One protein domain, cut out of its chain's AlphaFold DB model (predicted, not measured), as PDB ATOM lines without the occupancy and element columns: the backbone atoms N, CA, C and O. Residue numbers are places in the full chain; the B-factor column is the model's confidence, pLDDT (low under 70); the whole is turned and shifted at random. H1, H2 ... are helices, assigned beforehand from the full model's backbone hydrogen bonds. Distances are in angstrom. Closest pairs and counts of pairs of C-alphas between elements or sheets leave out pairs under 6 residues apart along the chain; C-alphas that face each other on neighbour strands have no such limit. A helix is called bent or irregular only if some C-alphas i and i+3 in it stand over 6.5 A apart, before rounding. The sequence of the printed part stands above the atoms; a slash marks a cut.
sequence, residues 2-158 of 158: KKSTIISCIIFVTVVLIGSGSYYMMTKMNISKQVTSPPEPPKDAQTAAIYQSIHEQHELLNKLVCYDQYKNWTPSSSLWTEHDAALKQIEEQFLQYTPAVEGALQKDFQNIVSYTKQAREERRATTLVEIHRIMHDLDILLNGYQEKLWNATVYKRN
ATOM      1  N   LYS A   2     148.592  68.880 128.100       51.03
ATOM      2  CA  LYS A   2     148.232  69.770 126.958       51.03
ATOM      3  C   LYS A   2     146.733  69.919 126.620       51.03
ATOM      4  O   LYS A   2     146.295  69.533 125.547       51.03
ATOM      5  N   LYS A   3     145.954  70.547 127.511       47.75
ATOM      6  CA  LYS A   3     144.698  71.255 127.138       47.75
ATOM      7  C   LYS A   3     144.520  72.626 127.821       47.75
ATOM      8  O   LYS A   3     143.693  73.412 127.385       47.75
ATOM      9  N   SER A   4     145.332  72.957 128.831       53.34
ATOM     10  CA  SER A   4     145.159  74.178 129.637       53.34
ATOM     11  C   SER A   4     145.816  75.444 129.063       53.34
ATOM     12  O   SER A   4     145.529  76.533 129.542       53.34
ATOM     13  N   THR A   5     146.696  75.338 128.064       51.12
ATOM     14  CA  THR A   5     147.493  76.492 127.594       51.12
ATOM     15  C   THR A   5     146.793  77.305 126.495       51.12
ATOM     16  O   THR A   5     147.095  78.476 126.318       51.12
ATOM     17  N   ILE A   6     145.824  76.723 125.780       52.59
ATOM     18  CA  ILE A   6     145.186  77.374 124.617       52.59
ATOM     19  C   ILE A   6     144.088  78.365 125.045       52.59
ATOM     20  O   ILE A   6     143.909  79.399 124.411       52.59
ATOM     21  N   ILE A   7     143.400  78.104 126.160       51.56
ATOM     22  CA  ILE A   7     142.287  78.948 126.628       51.56
ATOM     23  C   ILE A   7     142.796  80.297 127.168       51.56
ATOM     24  O   ILE A   7     142.143  81.323 126.991       51.56
ATOM     25  N   SER A   8     144.004  80.331 127.743       46.38
ATOM     26  CA  SER A   8     144.561  81.551 128.343       46.38
ATOM     27  C   SER A   8     144.991  82.605 127.310       46.38
ATOM     28  O   SER A   8     144.920  83.795 127.603       46.38
ATOM     29  N   CYS A   9     145.379  82.202 126.091       45.12
ATOM     30  CA  CYS A   9     145.732  83.149 125.024       45.12
ATOM     31  C   CYS A   9     144.500  83.823 124.401       45.12
ATOM     32  O   CYS A   9     144.571  84.984 124.008       45.12
ATOM     33  N   ILE A  10     143.359  83.129 124.335       51.97
ATOM     34  CA  ILE A  10     142.146  83.658 123.692       51.97
ATOM     35  C   ILE A  10     141.522  84.777 124.537       51.97
ATOM     36  O   ILE A  10     141.129  85.804 123.987       51.97
ATOM     37  N   ILE A  11     141.513  84.623 125.867       53.03
ATOM     38  CA  ILE A  11     140.970  85.622 126.804       53.03
ATOM     39  C   ILE A  11     141.821  86.905 126.802       53.03
ATOM     40  O   ILE A  11     141.281  88.008 126.856       53.03
ATOM     41  N   PHE A  12     143.147  86.788 126.669       50.50
ATOM     42  CA  PHE A  12     144.035  87.956 126.652       50.50
ATOM     43  C   PHE A  12     143.872  88.800 125.376       50.50
ATOM     44  O   PHE A  12     143.876  90.029 125.440       50.50
ATOM     45  N   VAL A  13     143.645  88.160 124.222       53.34
ATOM     46  CA  VAL A  13     143.400  88.863 122.949       53.34
ATOM     47  C   VAL A  13     142.054  89.600 122.959       53.34
ATOM     48  O   VAL A  13     141.960  90.706 122.431       53.34
ATOM     49  N   THR A  14     141.018  89.054 123.611       52.47
ATOM     50  CA  THR A  14     139.699  89.715 123.666       52.47
ATOM     51  C   THR A  14     139.705  90.963 124.552       52.47
ATOM     52  O   THR A  14     139.124  91.977 124.173       52.47
ATOM     53  N   VAL A  15     140.403  90.940 125.694       54.09
ATOM     54  CA  VAL A  15     140.474  92.101 126.604       54.09
ATOM     55  C   VAL A  15     141.248  93.273 125.976       54.09
ATOM     56  O   VAL A  15     140.831  94.423 126.117       54.09
ATOM     57  N   VAL A  16     142.315  93.003 125.212       53.75
ATOM     58  CA  VAL A  16     143.085  94.050 124.508       53.75
ATOM     59  C   VAL A  16     142.277  94.690 123.369       53.75
ATOM     60  O   VAL A  16     142.321  95.911 123.194       53.75
ATOM     61  N   LEU A  17     141.493  93.905 122.623       50.53
ATOM     62  CA  LEU A  17     140.645  94.423 121.539       50.53
ATOM     63  C   LEU A  17     139.461  95.255 122.060       50.53
ATOM     64  O   LEU A  17     139.119  96.279 121.469       50.53
ATOM     65  N   ILE A  18     138.870  94.879 123.198       53.03
ATOM     66  CA  ILE A  18     137.762  95.642 123.799       53.03
ATOM     67  C   ILE A  18     138.281  96.942 124.441       53.03
ATOM     68  O   ILE A  18     137.659  97.997 124.296       53.03
ATOM     69  N   GLY A  19     139.449  96.909 125.095       45.28
ATOM     70  CA  GLY A  19     140.066  98.105 125.680       45.28
ATOM     71  C   GLY A  19     140.497  99.149 124.641       45.28
ATOM     72  O   GLY A  19     140.277 100.344 124.844       45.28
ATOM     73  N   SER A  20     141.034  98.718 123.494       50.69
ATOM     74  CA  SER A  20     141.418  99.626 122.400       50.69
ATOM     75  C   SER A  20     140.206 100.244 121.689       50.69
ATOM     76  O   SER A  20     140.197 101.452 121.448       50.69
ATOM     77  N   GLY A  21     139.141  99.468 121.447       44.44
ATOM     78  CA  GLY A  21     137.889  99.987 120.878       44.44
ATOM     79  C   GLY A  21     137.185 101.017 121.774       44.44
ATOM     80  O   GLY A  21     136.664 102.020 121.286       44.44
ATOM     81  N   SER A  22     137.237 100.825 123.095       46.19
ATOM     82  CA  SER A  22     136.629 101.739 124.076       46.19
ATOM     83  C   SER A  22     137.389 103.070 124.188       46.19
ATOM     84  O   SER A  22     136.774 104.135 124.263       46.19
ATOM     85  N   TYR A  23     138.726 103.038 124.118       49.44
ATOM     86  CA  TYR A  23     139.562 104.247 124.072       49.44
ATOM     87  C   TYR A  23     139.337 105.059 122.781       49.44
ATOM     88  O   TYR A  23     139.301 106.294 122.806       49.44
ATOM     89  N   TYR A  24     139.103 104.373 121.656       49.50
ATOM     90  CA  TYR A  24     138.782 105.009 120.375       49.50
ATOM     91  C   TYR A  24     137.424 105.737 120.403       49.50
ATOM     92  O   TYR A  24     137.275 106.797 119.799       49.50
ATOM     93  N   MET A  25     136.447 105.228 121.163       47.94
ATOM     94  CA  MET A  25     135.143 105.885 121.343       47.94
ATOM     95  C   MET A  25     135.175 107.030 122.372       47.94
ATOM     96  O   MET A  25     134.513 108.047 122.168       47.94
ATOM     97  N   MET A  26     135.965 106.929 123.451       47.09
ATOM     98  CA  MET A  26     136.053 107.999 124.464       47.09
ATOM     99  C   MET A  26     136.832 109.233 123.987       47.09
ATOM    100  O   MET A  26     136.510 110.347 124.398       47.09
ATOM    101  N   THR A  27     137.808 109.084 123.086       49.22
ATOM    102  CA  THR A  27     138.534 110.243 122.525       49.22
ATOM    103  C   THR A  27     137.686 111.082 121.562       49.22
ATOM    104  O   THR A  27     137.984 112.262 121.378       49.22
ATOM    105  N   LYS A  28     136.578 110.544 121.023       46.28
ATOM    106  CA  LYS A  28     135.593 111.325 120.251       46.28
ATOM    107  C   LYS A  28     134.630 112.154 121.113       46.28
ATOM    108  O   LYS A  28     133.955 113.024 120.574       46.28
ATOM    109  N   MET A  29     134.580 111.937 122.432       43.06
ATOM    110  CA  MET A  29     133.624 112.601 123.337       43.06
ATOM    111  C   MET A  29     134.231 113.668 124.260       43.06
ATOM    112  O   MET A  29     133.541 114.152 125.151       43.06
ATOM    113  N   ASN A  30     135.479 114.099 124.044       40.78
ATOM    114  CA  ASN A  30     136.070 115.191 124.823       40.78
ATOM    115  C   ASN A  30     136.520 116.375 123.953       40.78
ATOM    116  O   ASN A  30     137.675 116.499 123.552       40.78
ATOM    117  N   ILE A  31     135.526 117.232 123.696       55.94
ATOM    118  CA  ILE A  31     135.553 118.701 123.666       55.94
ATOM    119  C   ILE A  31     136.671 119.358 122.842       55.94
ATOM    120  O   ILE A  31     137.820 119.503 123.254       55.94
ATOM    121  N   SER A  32     136.259 119.936 121.718       41.31
ATOM    122  CA  SER A  32     136.876 121.123 121.134       41.31
ATOM    123  C   SER A  32     135.779 121.893 120.408       41.31
ATOM    124  O   SER A  32     134.995 121.265 119.706       41.31
ATOM    125  N   LYS A  33     135.688 123.207 120.670       50.25
ATOM    126  CA  LYS A  33     134.703 124.177 120.153       50.25
ATOM    127  C   LYS A  33     134.037 123.715 118.850       50.25
ATOM    128  O   LYS A  33     134.565 123.967 117.772       50.25
ATOM    129  N   GLN A  34     132.881 123.060 118.952       50.72
ATOM    130  CA  GLN A  34     132.038 122.885 117.778       50.72
ATOM    131  C   GLN A  34     131.648 124.283 117.310       50.72
ATOM    132  O   GLN A  34     131.247 125.117 118.124       50.72
ATOM    133  N   VAL A  35     131.810 124.555 116.017       56.56
ATOM    134  CA  VAL A  35     131.215 125.735 115.396       56.56
ATOM    135  C   VAL A  35     129.704 125.584 115.605       56.56
ATOM    136  O   VAL A  35     129.081 124.688 115.046       56.56
ATOM    137  N   THR A  36     129.130 126.372 116.518       58.03
ATOM    138  CA  THR A  36     127.784 126.142 117.078       58.03
ATOM    139  C   THR A  36     126.646 126.444 116.101       58.03
ATOM    140  O   THR A  36     125.482 126.235 116.428       58.03
ATOM    141  N   SER A  37     126.967 126.921 114.902       59.25
ATOM    142  CA  SER A  37     126.015 127.213 113.836       59.25
ATOM    143  C   SER A  37     126.681 127.008 112.473       59.25
ATOM    144  O   SER A  37     127.804 127.488 112.295       59.25
ATOM    145  N   PRO A  38     126.017 126.343 111.508       65.50
ATOM    146  CA  PRO A  38     126.518 126.239 110.144       65.50
ATOM    147  C   PRO A  38     126.834 127.621 109.550       65.50
ATOM    148  O   PRO A  38     126.179 128.605 109.909       65.50
ATOM    149  N   PRO A  39     127.809 127.713 108.634       75.50
ATOM    150  CA  PRO A  39     128.073 128.905 107.868       75.50
ATOM    151  C   PRO A  39     126.831 129.468 107.204       75.50
ATOM    152  O   PRO A  39     126.049 128.721 106.618       75.50
ATOM    153  N   GLU A  40     126.723 130.796 107.174       75.25
ATOM    154  CA  GLU A  40     125.992 131.419 106.077       75.25
ATOM    155  C   GLU A  40     126.610 130.959 104.748       75.25
ATOM    156  O   GLU A  40     127.844 130.938 104.635       75.25
ATOM    157  N   PRO A  41     125.778 130.593 103.760       77.88
ATOM    158  CA  PRO A  41     126.265 130.217 102.448       77.88
ATOM    159  C   PRO A  41     127.015 131.389 101.794       77.88
ATOM    160  O   PRO A  41     126.740 132.557 102.095       77.88
ATOM    161  N   PRO A  42     127.955 131.097 100.881       84.75
ATOM    162  CA  PRO A  42     128.676 132.123 100.140       84.75
ATOM    163  C   PRO A  42     127.704 133.054  99.403       84.75
ATOM    164  O   PRO A  42     126.716 132.614  98.815       84.75
ATOM    165  N   LYS A  43     127.989 134.360  99.447       83.69
ATOM    166  CA  LYS A  43     127.106 135.413  98.914       83.69
ATOM    167  C   LYS A  43     127.170 135.547  97.392       83.69
ATOM    168  O   LYS A  43     126.286 136.157  96.795       83.69
ATOM    169  N   ASP A  44     128.200 134.983  96.774       91.69
ATOM    170  CA  ASP A  44     128.465 135.063  95.344       91.69
ATOM    171  C   ASP A  44     129.184 133.797  94.835       91.69
ATOM    172  O   ASP A  44     129.724 132.996  95.606       91.69
ATOM    173  N   ALA A  45     129.179 133.619  93.512       89.94
ATOM    174  CA  ALA A  45     129.735 132.439  92.853       89.94
ATOM    175  C   ALA A  45     131.262 132.316  92.994       89.94
ATOM    176  O   ALA A  45     131.780 131.200  92.999       89.94
ATOM    177  N   GLN A  46     131.986 133.432  93.118       92.44
ATOM    178  CA  GLN A  46     133.439 133.414  93.279       92.44
ATOM    179  C   GLN A  46     133.810 132.907  94.672       92.44
ATOM    180  O   GLN A  46     134.638 132.005  94.795       92.44
ATOM    181  N   THR A  47     133.146 133.412  95.712       92.25
ATOM    182  CA  THR A  47     133.310 132.926  97.086       92.25
ATOM    183  C   THR A  47     132.950 131.441  97.185       92.25
ATOM    184  O   THR A  47     133.688 130.669  97.794       92.25
ATOM    185  N   ALA A  48     131.870 131.010  96.523       91.88
ATOM    186  CA  ALA A  48     131.489 129.598  96.475       91.88
ATOM    187  C   ALA A  48     132.567 128.717  95.822       91.88
ATOM    188  O   ALA A  48     132.896 127.658  96.354       91.88
ATOM    189  N   ALA A  49     133.160 129.168  94.712       93.56
ATOM    190  CA  ALA A  49     134.242 128.450  94.042       93.56
ATOM    191  C   ALA A  49     135.498 128.332  94.921       93.56
ATOM    192  O   ALA A  49     136.132 127.280  94.950       93.56
ATOM    193  N   ILE A  50     135.834 129.383  95.677       95.50
ATOM    194  CA  ILE A  50     136.953 129.358  96.628       95.50
ATOM    195  C   ILE A  50     136.694 128.327  97.732       95.50
ATOM    196  O   ILE A  50     137.570 127.520  98.037       95.50
ATOM    197  N   TYR A  51     135.497 128.324  98.322       94.38
ATOM    198  CA  TYR A  51     135.162 127.411  99.421       94.38
ATOM    199  C   TYR A  51     135.151 125.951  98.961       94.38
ATOM    200  O   TYR A  51     135.672 125.080  99.660       94.38
ATOM    201  N   GLN A  52     134.633 125.700  97.758       95.00
ATOM    202  CA  GLN A  52     134.680 124.389  97.119       95.00
ATOM    203  C   GLN A  52     136.125 123.946  96.849       95.00
ATOM    204  O   GLN A  52     136.479 122.804  97.128       95.00
ATOM    205  N   SER A  53     136.986 124.846  96.365       95.56
ATOM    206  CA  SER A  53     138.394 124.521  96.123       95.56
ATOM    207  C   SER A  53     139.134 124.164  97.416       95.56
ATOM    208  O   SER A  53     139.888 123.194  97.429       95.56
ATOM    209  N   ILE A  54     138.880 124.879  98.520       96.94
ATOM    210  CA  ILE A  54     139.437 124.531  99.839       96.94
ATOM    211  C   ILE A  54     139.054 123.101 100.225       96.94
ATOM    212  O   ILE A  54     139.928 122.333 100.622       96.94
ATOM    213  N   HIS A  55     137.782 122.732 100.059       96.00
ATOM    214  CA  HIS A  55     137.304 121.383 100.345       96.00
ATOM    215  C   HIS A  55     137.988 120.323  99.463       96.00
ATOM    216  O   HIS A  55     138.485 119.312  99.957       96.00
ATOM    217  N   GLU A  56     138.090 120.562  98.156       96.81
ATOM    218  CA  GLU A  56     138.728 119.624  97.223       96.81
ATOM    219  C   GLU A  56     140.216 119.408  97.526       96.81
ATOM    220  O   GLU A  56     140.702 118.272  97.493       96.81
ATOM    221  N   GLN A  57     140.942 120.483  97.847       97.44
ATOM    222  CA  GLN A  57     142.358 120.384  98.193       97.44
ATOM    223  C   GLN A  57     142.563 119.778  99.590       97.44
ATOM    224  O   GLN A  57     143.514 119.017  99.786       97.44
ATOM    225  N   HIS A  58     141.650 120.024 100.536       96.81
ATOM    226  CA  HIS A  58     141.610 119.310 101.812       96.81
ATOM    227  C   HIS A  58     141.459 117.801 101.585       96.81
ATOM    228  O   HIS A  58     142.285 117.035 102.077       96.81
ATOM    229  N   GLU A  59     140.493 117.363 100.777       96.06
ATOM    230  CA  GLU A  59     140.272 115.944 100.479       96.06
ATOM    231  C   GLU A  59     141.459 115.286  99.762       96.06
ATOM    232  O   GLU A  59     141.789 114.120 100.011       96.06
ATOM    233  N   LEU A  60     142.139 116.024  98.880       95.69
ATOM    234  CA  LEU A  60     143.394 115.574  98.284       95.69
ATOM    235  C   LEU A  60     144.460 115.352  99.365       95.69
ATOM    236  O   LEU A  60     145.024 114.262  99.453       95.69
ATOM    237  N   LEU A  61     144.724 116.348 100.211       95.31
ATOM    238  CA  LEU A  61     145.729 116.230 101.268       95.31
ATOM    239  C   LEU A  61     145.364 115.158 102.298       95.31
ATOM    240  O   LEU A  61     146.244 114.425 102.746       95.31
ATOM    241  N   ASN A  62     144.083 114.986 102.612       94.62
ATOM    242  CA  ASN A  62     143.599 113.918 103.475       94.62
ATOM    243  C   ASN A  62     144.039 112.542 102.934       94.62
ATOM    244  O   ASN A  62     144.581 111.722 103.676       94.62
ATOM    245  N   LYS A  63     143.936 112.316 101.619       94.75
ATOM    246  CA  LYS A  63     144.427 111.081 100.979       94.75
ATOM    247  C   LYS A  63     145.947 110.939 101.037       94.75
ATOM    248  O   LYS A  63     146.424 109.819 101.160       94.75
ATOM    249  N   LEU A  64     146.693 112.040 100.937       93.75
ATOM    250  CA  LEU A  64     148.157 112.018 100.833       93.75
ATOM    251  C   LEU A  64     148.883 111.927 102.181       93.75
ATOM    252  O   LEU A  64     149.971 111.350 102.250       93.75
ATOM    253  N   VAL A  65     148.336 112.543 103.235       93.88
ATOM    254  CA  VAL A  65     149.063 112.739 104.503       93.88
ATOM    255  C   VAL A  65     148.325 112.290 105.761       93.88
ATOM    256  O   VAL A  65     148.958 112.201 106.818       93.88
ATOM    257  N   CYS A  66     147.025 111.988 105.693       89.69
ATOM    258  CA  CYS A  66     146.263 111.556 106.867       89.69
ATOM    259  C   CYS A  66     146.632 110.131 107.308       89.69
ATOM    260  O   CYS A  66     147.313 109.399 106.598       89.69
ATOM    261  N   TYR A  67     146.195 109.734 108.508       87.38
ATOM    262  CA  TYR A  67     146.445 108.405 109.089       87.38
ATOM    263  C   TYR A  67     147.918 107.980 109.039       87.38
ATOM    264  O   TYR A  67     148.242 106.863 108.646       87.38
ATOM    265  N   ASP A  68     148.813 108.895 109.419       90.94
ATOM    266  CA  ASP A  68     150.265 108.699 109.403       90.94
ATOM    267  C   ASP A  68     150.892 108.456 108.017       90.94
ATOM    268  O   ASP A  68     152.096 108.203 107.937       90.94
ATOM    269  N   GLN A  69     150.143 108.603 106.916       92.62
ATOM    270  CA  GLN A  69     150.685 108.426 105.563       92.62
ATOM    271  C   GLN A  69     151.809 109.410 105.234       92.62
ATOM    272  O   GLN A  69     152.711 109.074 104.468       92.62
ATOM    273  N   TYR A  70     151.841 110.579 105.886       94.06
ATOM    274  CA  TYR A  70     152.958 111.522 105.776       94.06
ATOM    275  C   TYR A  70     154.324 110.885 106.108       94.06
ATOM    276  O   TYR A  70     155.349 111.353 105.622       94.06
ATOM    277  N   LYS A  71     154.373 109.796 106.894       95.81
ATOM    278  CA  LYS A  71     155.618 109.071 107.216       95.81
ATOM    279  C   LYS A  71     156.248 108.395 105.990       95.81
ATOM    280  O   LYS A  71     157.450 108.144 105.996       95.81
ATOM    281  N   ASN A  72     155.469 108.149 104.933       96.62
ATOM    282  CA  ASN A  72     155.951 107.577 103.670       96.62
ATOM    283  C   ASN A  72     156.661 108.617 102.781       96.62
ATOM    284  O   ASN A  72     157.375 108.261 101.840       96.62
ATOM    285  N   TRP A  73     156.506 109.907 103.087       97.31
ATOM    286  CA  TRP A  73     157.115 111.022 102.363       97.31
ATOM    287  C   TRP A  73     158.536 111.310 102.864       97.31
ATOM    288  O   TRP A  73     158.861 112.404 103.324       97.31
ATOM    289  N   THR A  74     159.419 110.314 102.794       97.31
ATOM    290  CA  THR A  74     160.846 110.524 103.078       97.31
ATOM    291  C   THR A  74     161.493 111.373 101.975       97.31
ATOM    292  O   THR A  74     160.996 111.373 100.847       97.31
ATOM    293  N   PRO A  75     162.620 112.070 102.220       97.06
ATOM    294  CA  PRO A  75     163.265 112.890 101.188       97.06
ATOM    295  C   PRO A  75     163.656 112.131  99.908       97.06
ATOM    296  O   PRO A  75     163.794 112.739  98.849       97.06
ATOM    297  N   SER A  76     163.830 110.808  99.975       97.25
ATOM    298  CA  SER A  76     164.149 109.945  98.828       97.25
ATOM    299  C   SER A  76     162.933 109.234  98.219       97.25
ATOM    300  O   SER A  76     163.105 108.449  97.291       97.25
ATOM    301  N   SER A  77     161.728 109.451  98.750       97.56
ATOM    302  CA  SER A  77     160.500 108.798  98.288       97.56
ATOM    303  C   SER A  77     160.118 109.235  96.870       97.56
ATOM    304  O   SER A  77     160.254 110.412  96.524       97.56
ATOM    305  N   SER A  78     159.596 108.308  96.060       97.62
ATOM    306  CA  SER A  78     159.061 108.610  94.724       97.62
ATOM    307  C   SER A  78     157.781 109.447  94.776       97.62
ATOM    308  O   SER A  78     157.488 110.151  93.811       97.62
ATOM    309  N   LEU A  79     157.087 109.468  95.923       97.44
ATOM    310  CA  LEU A  79     155.868 110.254  96.155       97.44
ATOM    311  C   LEU A  79     156.045 111.744  95.823       97.44
ATOM    312  O   LEU A  79     155.126 112.367  95.297       97.44
ATOM    313  N   TRP A  80     157.238 112.310  96.058       97.75
ATOM    314  CA  TRP A  80     157.537 113.702  95.700       97.75
ATOM    315  C   TRP A  80     157.423 113.959  94.202       97.75
ATOM    316  O   TRP A  80     156.945 115.013  93.799       97.75
ATOM    317  N   THR A  81     157.857 113.008  93.378       97.38
ATOM    318  CA  THR A  81     157.758 113.105  91.920       97.38
ATOM    319  C   THR A  81     156.364 112.718  91.439       97.38
ATOM    320  O   THR A  81     155.810 113.412  90.593       97.38
ATOM    321  N   GLU A  82     155.778 111.656  91.997       97.50
ATOM    322  CA  GLU A  82     154.437 111.171  91.637       97.50
ATOM    323  C   GLU A  82     153.350 112.232  91.862       97.50
ATOM    324  O   GLU A  82     152.407 112.333  91.078       97.50
ATOM    325  N   HIS A  83     153.500 113.060  92.898       97.56
ATOM    326  CA  HIS A  83     152.515 114.070  93.278       97.56
ATOM    327  C   HIS A  83     152.966 115.520  93.044       97.56
ATOM    328  O   HIS A  83     152.226 116.432  93.409       97.56
ATOM    329  N   ASP A  84     154.118 115.776  92.406       96.94
ATOM    330  CA  ASP A  84     154.600 117.151  92.155       96.94
ATOM    331  C   ASP A  84     153.563 117.994  91.402       96.94
ATOM    332  O   ASP A  84     153.330 119.145  91.761       96.94
ATOM    333  N   ALA A  85     152.891 117.415  90.403       97.25
ATOM    334  CA  ALA A  85     151.852 118.106  89.639       97.25
ATOM    335  C   ALA A  85     150.642 118.493  90.508       97.25
ATOM    336  O   ALA A  85     150.141 119.608  90.401       97.25
ATOM    337  N   ALA A  86     150.209 117.603  91.403       96.75
ATOM    338  CA  ALA A  86     149.097 117.874  92.309       96.75
ATOM    339  C   ALA A  86     149.464 118.962  93.334       96.75
ATOM    340  O   ALA A  86     148.674 119.860  93.606       96.75
ATOM    341  N   LEU A  87     150.693 118.931  93.857       97.69
ATOM    342  CA  LEU A  87     151.176 119.964  94.773       97.69
ATOM    343  C   LEU A  87     151.367 121.317  94.056       97.69
ATOM    344  O   LEU A  87     151.026 122.350  94.621       97.69
ATOM    345  N   LYS A  88     151.839 121.338  92.801       97.56
ATOM    346  CA  LYS A  88     151.860 122.559  91.967       97.56
ATOM    347  C   LYS A  88     150.468 123.146  91.782       97.56
ATOM    348  O   LYS A  88     150.299 124.350  91.912       97.56
ATOM    349  N   GLN A  89     149.477 122.297  91.523       97.19
ATOM    350  CA  GLN A  89     148.103 122.748  91.341       97.19
ATOM    351  C   GLN A  89     147.563 123.447  92.597       97.19
ATOM    352  O   GLN A  89     146.931 124.493  92.470       97.19
ATOM    353  N   ILE A  90     147.850 122.926  93.799       97.62
ATOM    354  CA  ILE A  90     147.507 123.606  95.061       97.62
ATOM    355  C   ILE A  90     148.142 125.004  95.101       97.62
ATOM    356  O   ILE A  90     147.458 125.992  95.362       97.62
ATOM    357  N   GLU A  91     149.444 125.099  94.828       97.38
ATOM    358  CA  GLU A  91     150.174 126.371  94.828       97.38
ATOM    359  C   GLU A  91     149.555 127.385  93.852       97.38
ATOM    360  O   GLU A  91     149.252 128.513  94.239       97.38
ATOM    361  N   GLU A  92     149.313 126.976  92.607       97.44
ATOM    362  CA  GLU A  92     148.771 127.827  91.545       97.44
ATOM    363  C   GLU A  92     147.341 128.297  91.844       97.44
ATOM    364  O   GLU A  92     147.035 129.481  91.686       97.44
ATOM    365  N   GLN A  93     146.473 127.403  92.332       96.62
ATOM    366  CA  GLN A  93     145.091 127.744  92.676       96.62
ATOM    367  C   GLN A  93     145.026 128.766  93.814       96.62
ATOM    368  O   GLN A  93     144.354 129.793  93.696       96.62
ATOM    369  N   PHE A  94     145.755 128.536  94.908       97.56
ATOM    370  CA  PHE A  94     145.745 129.472  96.034       97.56
ATOM    371  C   PHE A  94     146.446 130.790  95.694       97.56
ATOM    372  O   PHE A  94     146.000 131.848  96.148       97.56
ATOM    373  N   LEU A  95     147.473 130.769  94.838       97.62
ATOM    374  CA  LEU A  95     148.071 131.988  94.298       97.62
ATOM    375  C   LEU A  95     147.044 132.802  93.496       97.62
ATOM    376  O   LEU A  95     146.948 134.013  93.690       97.62
ATOM    377  N   GLN A  96     146.235 132.146  92.658       97.50
ATOM    378  CA  GLN A  96     145.175 132.792  91.882       97.50
ATOM    379  C   GLN A  96     144.063 133.378  92.766       97.50
ATOM    380  O   GLN A  96     143.541 134.447  92.451       97.50
ATOM    381  N   TYR A  97     143.689 132.714  93.863       96.69
ATOM    382  CA  TYR A  97     142.626 133.198  94.754       96.69
ATOM    383  C   TYR A  97     143.080 134.249  95.766       96.69
ATOM    384  O   TYR A  97     142.249 135.007  96.261       96.69
ATOM    385  N   THR A  98     144.378 134.336  96.066       97.19
ATOM    386  CA  THR A  98     144.927 135.267  97.070       97.19
ATOM    387  C   THR A  98     144.482 136.733  96.878       97.19
ATOM    388  O   THR A  98     144.172 137.381  97.880       97.19
ATOM    389  N   PRO A  99     144.400 137.296  95.653       97.00
ATOM    390  CA  PRO A  99     143.929 138.670  95.450       97.00
ATOM    391  C   PRO A  99     142.427 138.880  95.693       97.00
ATOM    392  O   PRO A  99     141.998 140.020  95.819       97.00
ATOM    393  N   ALA A 100     141.626 137.809  95.721       94.94
ATOM    394  CA  ALA A 100     140.170 137.867  95.881       94.94
ATOM    395  C   ALA A 100     139.708 137.765  97.346       94.94
ATOM    396  O   ALA A 100     138.513 137.811  97.624       94.94
ATOM    397  N   VAL A 101     140.644 137.597  98.280       94.06
ATOM    398  CA  VAL A 101     140.386 137.496  99.718       94.06
ATOM    399  C   VAL A 101     141.243 138.508 100.470       94.06
ATOM    400  O   VAL A 101     142.291 138.935  99.985       94.06
ATOM    401  N   GLU A 102     140.830 138.868 101.681       94.88
ATOM    402  CA  GLU A 102     141.508 139.882 102.492       94.88
ATOM    403  C   GLU A 102     141.808 139.385 103.913       94.88
ATOM    404  O   GLU A 102     141.290 138.364 104.384       94.88
ATOM    405  N   GLY A 103     142.671 140.122 104.613       96.00
ATOM    406  CA  GLY A 103     142.947 139.925 106.034       96.00
ATOM    407  C   GLY A 103     143.504 138.538 106.368       96.00
ATOM    408  O   GLY A 103     144.438 138.047 105.736       96.00
ATOM    409  N   ALA A 104     142.946 137.907 107.403       96.94
ATOM    410  CA  ALA A 104     143.441 136.629 107.912       96.94
ATOM    411  C   ALA A 104     143.289 135.475 106.902       96.94
ATOM    412  O   ALA A 104     144.178 134.633 106.814       96.94
ATOM    413  N   LEU A 105     142.223 135.473 106.092       96.19
ATOM    414  CA  LEU A 105     142.031 134.455 105.054       96.19
ATOM    415  C   LEU A 105     143.090 134.580 103.951       96.19
ATOM    416  O   LEU A 105     143.689 133.586 103.548       96.19
ATOM    417  N   GLN A 106     143.389 135.812 103.528       97.50
ATOM    418  CA  GLN A 106     144.478 136.074 102.584       97.50
ATOM    419  C   GLN A 106     145.828 135.606 103.128       97.50
ATOM    420  O   GLN A 106     146.626 135.019 102.395       97.50
ATOM    421  N   LYS A 107     146.080 135.833 104.421       98.25
ATOM    422  CA  LYS A 107     147.312 135.381 105.064       98.25
ATOM    423  C   LYS A 107     147.433 133.855 105.059       98.25
ATOM    424  O   LYS A 107     148.516 133.348 104.771       98.25
ATOM    425  N   ASP A 108     146.352 133.127 105.325       98.50
ATOM    426  CA  ASP A 108     146.361 131.666 105.221       98.50
ATOM    427  C   ASP A 108     146.611 131.190 103.786       98.50
ATOM    428  O   ASP A 108     147.387 130.258 103.593       98.50
ATOM    429  N   PHE A 109     146.061 131.861 102.768       98.44
ATOM    430  CA  PHE A 109     146.319 131.504 101.365       98.44
ATOM    431  C   PHE A 109     147.791 131.713 100.992       98.44
ATOM    432  O   PHE A 109     148.415 130.833 100.402       98.44
ATOM    433  N   GLN A 110     148.387 132.827 101.422       98.56
ATOM    434  CA  GLN A 110     149.822 133.075 101.254       98.56
ATOM    435  C   GLN A 110     150.676 132.023 101.974       98.56
ATOM    436  O   GLN A 110     151.692 131.579 101.436       98.56
ATOM    437  N   ASN A 111     150.271 131.610 103.180       98.50
ATOM    438  CA  ASN A 111     150.957 130.554 103.917       98.50
ATOM    439  C   ASN A 111     150.854 129.214 103.172       98.50
ATOM    440  O   ASN A 111     151.870 128.546 103.025       98.50
ATOM    441  N   ILE A 112     149.682 128.852 102.637       98.56
ATOM    442  CA  ILE A 112     149.492 127.635 101.829       98.56
ATOM    443  C   ILE A 112     150.417 127.645 100.609       98.56
ATOM    444  O   ILE A 112     151.129 126.665 100.396       98.56
ATOM    445  N   VAL A 113     150.470 128.743  99.847       98.62
ATOM    446  CA  VAL A 113     151.376 128.885  98.690       98.62
ATOM    447  C   VAL A 113     152.833 128.696  99.121       98.62
ATOM    448  O   VAL A 113     153.543 127.849  98.579       98.62
ATOM    449  N   SER A 114     153.273 129.436 100.144       98.31
ATOM    450  CA  SER A 114     154.652 129.375 100.641       98.31
ATOM    451  C   SER A 114     155.029 127.985 101.154       98.31
ATOM    452  O   SER A 114     156.121 127.497 100.868       98.31
ATOM    453  N   TYR A 115     154.147 127.346 101.920       98.50
ATOM    454  CA  TYR A 115     154.385 126.029 102.502       98.50
ATOM    455  C   TYR A 115     154.342 124.935 101.444       98.50
ATOM    456  O   TYR A 115     155.144 124.010 101.508       98.50
ATOM    457  N   THR A 116     153.474 125.044 100.440       98.12
ATOM    458  CA  THR A 116     153.426 124.074  99.336       98.12
ATOM    459  C   THR A 116     154.729 124.096  98.552       98.12
ATOM    460  O   THR A 116     155.337 123.045  98.331       98.12
ATOM    461  N   LYS A 117     155.221 125.295  98.222       97.88
ATOM    462  CA  LYS A 117     156.529 125.471  97.590       97.88
ATOM    463  C   LYS A 117     157.653 124.886  98.449       97.88
ATOM    464  O   LYS A 117     158.425 124.062  97.963       97.88
ATOM    465  N   GLN A 118     157.696 125.242  99.734       97.38
ATOM    466  CA  GLN A 118     158.697 124.728 100.669       97.38
ATOM    467  C   GLN A 118     158.663 123.197 100.764       97.38
ATOM    468  O   GLN A 118     159.701 122.548 100.671       97.38
ATOM    469  N   ALA A 119     157.478 122.604 100.922       97.44
ATOM    470  CA  ALA A 119     157.316 121.161 101.028       97.44
ATOM    471  C   ALA A 119     157.885 120.444  99.800       97.44
ATOM    472  O   ALA A 119     158.563 119.433  99.957       97.44
ATOM    473  N   ARG A 120     157.644 120.983  98.599       97.25
ATOM    474  CA  ARG A 120     158.128 120.426  97.331       97.25
ATOM    475  C   ARG A 120     159.637 120.586  97.154       97.25
ATOM    476  O   ARG A 120     160.312 119.617  96.813       97.25
ATOM    477  N   GLU A 121     160.166 121.786  97.387       97.00
ATOM    478  CA  GLU A 121     161.585 122.104  97.174       97.00
ATOM    479  C   GLU A 121     162.487 121.446  98.227       97.00
ATOM    480  O   GLU A 121     163.526 120.878  97.895       97.00
ATOM    481  N   GLU A 122     162.062 121.459  99.491       97.69
ATOM    482  CA  GLU A 122     162.823 120.909 100.620       97.69
ATOM    483  C   GLU A 122     162.459 119.449 100.934       97.69
ATOM    484  O   GLU A 122     163.065 118.838 101.815       97.69
ATOM    485  N   ARG A 123     161.470 118.879 100.231       97.38
ATOM    486  CA  ARG A 123     160.946 117.518 100.453       97.38
ATOM    487  C   ARG A 123     160.575 117.265 101.915       97.38
ATOM    488  O   ARG A 123     160.956 116.260 102.527       97.38
ATOM    489  N   ARG A 124     159.825 118.206 102.492       96.75
ATOM    490  CA  ARG A 124     159.498 118.241 103.919       96.75
ATOM    491  C   ARG A 124     158.057 117.807 104.179       96.75
ATOM    492  O   ARG A 124     157.125 118.602 104.129       96.75
ATOM    493  N   ALA A 125     157.878 116.536 104.539       96.25
ATOM    494  CA  ALA A 125     156.562 115.956 104.827       96.25
ATOM    495  C   ALA A 125     155.798 116.668 105.955       96.25
ATOM    496  O   ALA A 125     154.575 116.773 105.912       96.25
ATOM    497  N   THR A 126     156.507 117.182 106.965       96.25
ATOM    498  CA  THR A 126     155.875 117.921 108.068       96.25
ATOM    499  C   THR A 126     155.203 119.205 107.589       96.25
ATOM    500  O   THR A 126     154.150 119.555 108.110       96.25
ATOM    501  N   THR A 127     155.732 119.837 106.543       97.75
ATOM    502  CA  THR A 127     155.114 121.007 105.915       97.75
ATOM    503  C   THR A 127     153.833 120.630 105.164       97.75
ATOM    504  O   THR A 127     152.858 121.367 105.232       97.75
ATOM    505  N   LEU A 128     153.749 119.440 104.547       97.44
ATOM    506  CA  LEU A 128     152.475 118.947 103.987       97.44
ATOM    507  C   LEU A 128     151.404 118.757 105.069       97.44
ATOM    508  O   LEU A 128     150.234 119.069 104.848       97.44
ATOM    509  N   VAL A 129     151.804 118.286 106.255       97.19
ATOM    510  CA  VAL A 129     150.894 118.183 107.403       97.19
ATOM    511  C   VAL A 129     150.421 119.570 107.838       97.19
ATOM    512  O   VAL A 129     149.234 119.732 108.096       97.19
ATOM    513  N   GLU A 130     151.303 120.569 107.897       97.56
ATOM    514  CA  GLU A 130     150.944 121.959 108.227       97.56
ATOM    515  C   GLU A 130     149.922 122.541 107.240       97.56
ATOM    516  O   GLU A 130     148.916 123.101 107.675       97.56
ATOM    517  N   ILE A 131     150.113 122.335 105.933       98.00
ATOM    518  CA  ILE A 131     149.154 122.762 104.899       98.00
ATOM    519  C   ILE A 131     147.805 122.073 105.105       98.00
ATOM    520  O   ILE A 131     146.772 122.740 105.142       98.00
ATOM    521  N   HIS A 132     147.818 120.750 105.300       97.75
ATOM    522  CA  HIS A 132     146.609 119.976 105.565       97.75
ATOM    523  C   HIS A 132     145.857 120.526 106.781       97.75
ATOM    524  O   HIS A 132     144.640 120.665 106.729       97.75
ATOM    525  N   ARG A 133     146.573 120.922 107.843       97.25
ATOM    526  CA  ARG A 133     145.962 121.513 109.040       97.25
ATOM    527  C   ARG A 133     145.246 122.828 108.764       97.25
ATOM    528  O   ARG A 133     144.160 123.049 109.292       97.25
ATOM    529  N   ILE A 134     145.870 123.705 107.979       98.12
ATOM    530  CA  ILE A 134     145.277 124.991 107.605       98.12
ATOM    531  C   ILE A 134     144.025 124.741 106.762       98.12
ATOM    532  O   ILE A 134     142.973 125.287 107.079       98.12
ATOM    533  N   MET A 135     144.113 123.882 105.740       97.44
ATOM    534  CA  MET A 135     142.971 123.565 104.876       97.44
ATOM    535  C   MET A 135     141.818 122.927 105.645       97.44
ATOM    536  O   MET A 135     140.686 123.350 105.467       97.44
ATOM    537  N   HIS A 136     142.105 121.985 106.541       96.19
ATOM    538  CA  HIS A 136     141.112 121.356 107.408       96.19
ATOM    539  C   HIS A 136     140.349 122.390 108.251       96.19
ATOM    540  O   HIS A 136     139.119 122.396 108.288       96.19
ATOM    541  N   ASP A 137     141.063 123.306 108.915       96.25
ATOM    542  CA  ASP A 137     140.401 124.333 109.718       96.25
ATOM    543  C   ASP A 137     139.600 125.320 108.857       96.25
ATOM    544  O   ASP A 137     138.506 125.723 109.253       96.25
ATOM    545  N   LEU A 138     140.118 125.708 107.686       96.00
ATOM    546  CA  LEU A 138     139.390 126.556 106.741       96.00
ATOM    547  C   LEU A 138     138.131 125.859 106.217       96.00
ATOM    548  O   LEU A 138     137.082 126.494 106.151       96.00
ATOM    549  N   ASP A 139     138.207 124.567 105.901       95.31
ATOM    550  CA  ASP A 139     137.072 123.775 105.428       95.31
ATOM    551  C   ASP A 139     135.965 123.733 106.494       95.31
ATOM    552  O   ASP A 139     134.809 124.052 106.223       95.31
ATOM    553  N   ILE A 140     136.321 123.493 107.760       92.50
ATOM    554  CA  ILE A 140     135.379 123.591 108.887       92.50
ATOM    555  C   ILE A 140     134.768 124.991 108.993       92.50
ATOM    556  O   ILE A 140     133.548 125.135 109.088       92.50
ATOM    557  N   LEU A 141     135.603 126.034 109.008       92.50
ATOM    558  CA  LEU A 141     135.148 127.398 109.276       92.50
ATOM    559  C   LEU A 141     134.294 127.974 108.146       92.50
ATOM    560  O   LEU A 141     133.411 128.787 108.432       92.50
ATOM    561  N   LEU A 142     134.551 127.589 106.895       92.50
ATOM    562  CA  LEU A 142     133.907 128.151 105.706       92.50
ATOM    563  C   LEU A 142     132.766 127.269 105.182       92.50
ATOM    564  O   LEU A 142     131.733 127.819 104.804       92.50
ATOM    565  N   ASN A 143     132.906 125.938 105.234       89.38
ATOM    566  CA  ASN A 143     131.910 124.976 104.736       89.38
ATOM    567  C   ASN A 143     131.065 124.317 105.839       89.38
ATOM    568  O   ASN A 143     130.013 123.752 105.550       89.38
ATOM    569  N   GLY A 144     131.440 124.458 107.116       83.88
ATOM    570  CA  GLY A 144     130.526 124.178 108.228       83.88
ATOM    571  C   GLY A 144     130.512 122.761 108.752       83.88
ATOM    572  O   GLY A 144     129.535 122.352 109.385       83.88
ATOM    573  N   TYR A 145     131.578 122.014 108.500       78.62
ATOM    574  CA  TYR A 145     131.748 120.678 109.042       78.62
ATOM    575  C   TYR A 145     131.818 120.702 110.576       78.62
ATOM    576  O   TYR A 145     132.442 121.571 111.185       78.62
ATOM    577  N   GLN A 146     131.178 119.729 111.226       80.31
ATOM    578  CA  GLN A 146     131.183 119.597 112.687       80.31
ATOM    579  C   GLN A 146     132.379 118.767 113.159       80.31
ATOM    580  O   GLN A 146     132.230 117.684 113.724       80.31
ATOM    581  N   GLU A 147     133.576 119.294 112.931       84.44
ATOM    582  CA  GLU A 147     134.836 118.640 113.280       84.44
ATOM    583  C   GLU A 147     135.706 119.509 114.198       84.44
ATOM    584  O   GLU A 147     135.420 120.677 114.471       84.44
ATOM    585  N   LYS A 148     136.757 118.904 114.759       88.12
ATOM    586  CA  LYS A 148     137.633 119.556 115.738       88.12
ATOM    587  C   LYS A 148     138.652 120.447 115.041       88.12
ATOM    588  O   LYS A 148     139.564 119.928 114.412       88.12
ATOM    589  N   LEU A 149     138.616 121.750 115.310       90.75
ATOM    590  CA  LEU A 149     139.675 122.666 114.883       90.75
ATOM    591  C   LEU A 149     141.039 122.292 115.482       90.75
ATOM    592  O   LEU A 149     141.172 121.997 116.678       90.75
ATOM    593  N   TRP A 150     142.073 122.369 114.651       92.38
ATOM    594  CA  TRP A 150     143.472 122.217 115.038       92.38
ATOM    595  C   TRP A 150     144.122 123.551 115.428       92.38
ATOM    596  O   TRP A 150     145.166 123.547 116.076       92.38
ATOM    597  N   ASN A 151     143.460 124.676 115.138       94.75
ATOM    598  CA  ASN A 151     143.939 126.045 115.355       94.75
ATOM    599  C   ASN A 151     145.209 126.378 114.555       94.75
ATOM    600  O   ASN A 151     146.046 127.147 115.022       94.75
ATOM    601  N   ALA A 152     145.347 125.799 113.364       96.31
ATOM    602  CA  ALA A 152     146.440 126.079 112.440       96.31
ATOM    603  C   ALA A 152     146.168 127.314 111.572       96.31
ATOM    604  O   ALA A 152     147.092 128.060 111.264       96.31
ATOM    605  N   THR A 153     144.905 127.548 111.211       97.31
ATOM    606  CA  THR A 153     144.482 128.752 110.482       97.31
ATOM    607  C   THR A 153     144.542 129.998 111.370       97.31
ATOM    608  O   THR A 153     144.138 129.975 112.547       97.31
ATOM    609  N   VAL A 154     145.008 131.111 110.796       96.38
ATOM    610  CA  VAL A 154     144.903 132.430 111.439       96.38
ATOM    611  C   VAL A 154     143.531 133.063 111.223       96.38
ATOM    612  O   VAL A 154     143.128 133.913 112.019       96.38
ATOM    613  N   TYR A 155     142.785 132.630 110.203       94.88
ATOM    614  CA  TYR A 155     141.392 133.008 110.015       94.88
ATOM    615  C   TYR A 155     140.538 132.570 111.211       94.88
ATOM    616  O   TYR A 155     140.640 131.461 111.746       94.88
ATOM    617  N   LYS A 156     139.691 133.493 111.666       89.06
ATOM    618  CA  LYS A 156     138.663 133.251 112.673       89.06
ATOM    619  C   LYS A 156     137.361 133.775 112.106       89.06
ATOM    620  O   LYS A 156     137.311 134.882 111.574       89.06
ATOM    621  N   ARG A 157     136.322 132.957 112.216       75.50
ATOM    622  CA  ARG A 157     134.971 133.389 111.902       75.50
ATOM    623  C   ARG A 157     134.487 134.275 113.052       75.50
ATOM    624  O   ARG A 157     134.503 133.820 114.196       75.50
ATOM    625  N   ASN A 158     134.149 135.522 112.733       61.47
ATOM    626  CA  ASN A 158     133.532 136.471 113.663       61.47
ATOM    627  C   ASN A 158     132.035 136.203 113.803       61.47
ATOM    628  O   ASN A 158     131.440 135.720 112.811       61.47
TER     629      ASN A 158
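What this domain is: This is residues 2 to 158 of the 158 residues of an uncharacterized protein of Bacillus sp. AFS018417 (UniProt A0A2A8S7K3). A long helical arm, H1, sticks out with residues 2 to 27 from a body that is an up-and-down bundle of four helices, H2, H5, H6 and H7, each running against the one before it in the chain. Two very short helices, H3 and H4, sit at the end of the bundle where H2 ends and H5 begins, and after H7 residues 144 to 158 fold back without a named element. The printed part has 157 residues with seven named helices, H1 to H7 in order along the chain, and no named strand; the class is all helix. The whole is loose, with a radius of gyration of the C-alphas of 20.5 A, and flat, spanning 75 by 44 by 22 A. Without the arm the body spans 44 by 39 by 19 A.

Where its parts are: The longest helix is H1, residues 5 to 29, 38.9 A from C-alpha 5 at (147.493, 76.492, 127.594) to C-alpha 29 at (133.624, 112.601, 123.337). H2 is residues 45 to 65, 30.0 A long. H3, residues 69 to 72, and H4, residues 79 to 82, have four residues each. H5, residues 84 to 100, is 25.5 A long and only just irregular: C-alphas 96 and 99 are 7.0 A apart. H6 is residues 103 to 122, 28.0 A. H7, residues 125 to 143, is 26.3 A long and ends with C-alpha 143 at (131.910, 124.976, 104.736).

How they stand to each other: H1 touches no helix. H7 is the hub, touching H2, H3 and H6. H7 touches H2 at a steep tilt of 38 degrees, opposite ways, with the C-alphas of His 58 and Met 135 closest at 5.4 A. H6 and H7 form a helical hairpin at a shallow tilt of 26 degrees, the closest C-alphas being those of Ala 119 and Thr 127, 5.4 A. H5 and H6 form another, at 22 degrees, closest at Glu 91 and Val 113, whose C-alphas are 4.8 A apart. H2 and H5 are close but not clearly touching; their closest C-alphas, those of Gln 57 and Ile 90, are 6.8 A apart. H2 and H6 are apart, and so are H5 and H7. H7 touches H3 with residues 125 to 129 alone, the C-alphas of Tyr 70 and Ala 125 being closest at 5.8 A. H4 is close to H6 but not clearly touching, with the C-alphas of Trp 80 and Arg 120 closest at 6.9 A. Every O i to N i+4 pair is within hydrogen-bond range in H2, H6 and H7, against 15 of 21 in H1 and 11 of 13 in H5; H3 and H4 are too short for such a pair.

The domain as a whole: The two C-alphas farthest apart are those of Lys 2 and Pro 99, 75.9 A. The printed part has no cut. The link from H1 to H2, residues 30 to 44, is long. The mean pLDDT of the printed part is 84.0, and residues 2 to 38 and residue 158 are under 70.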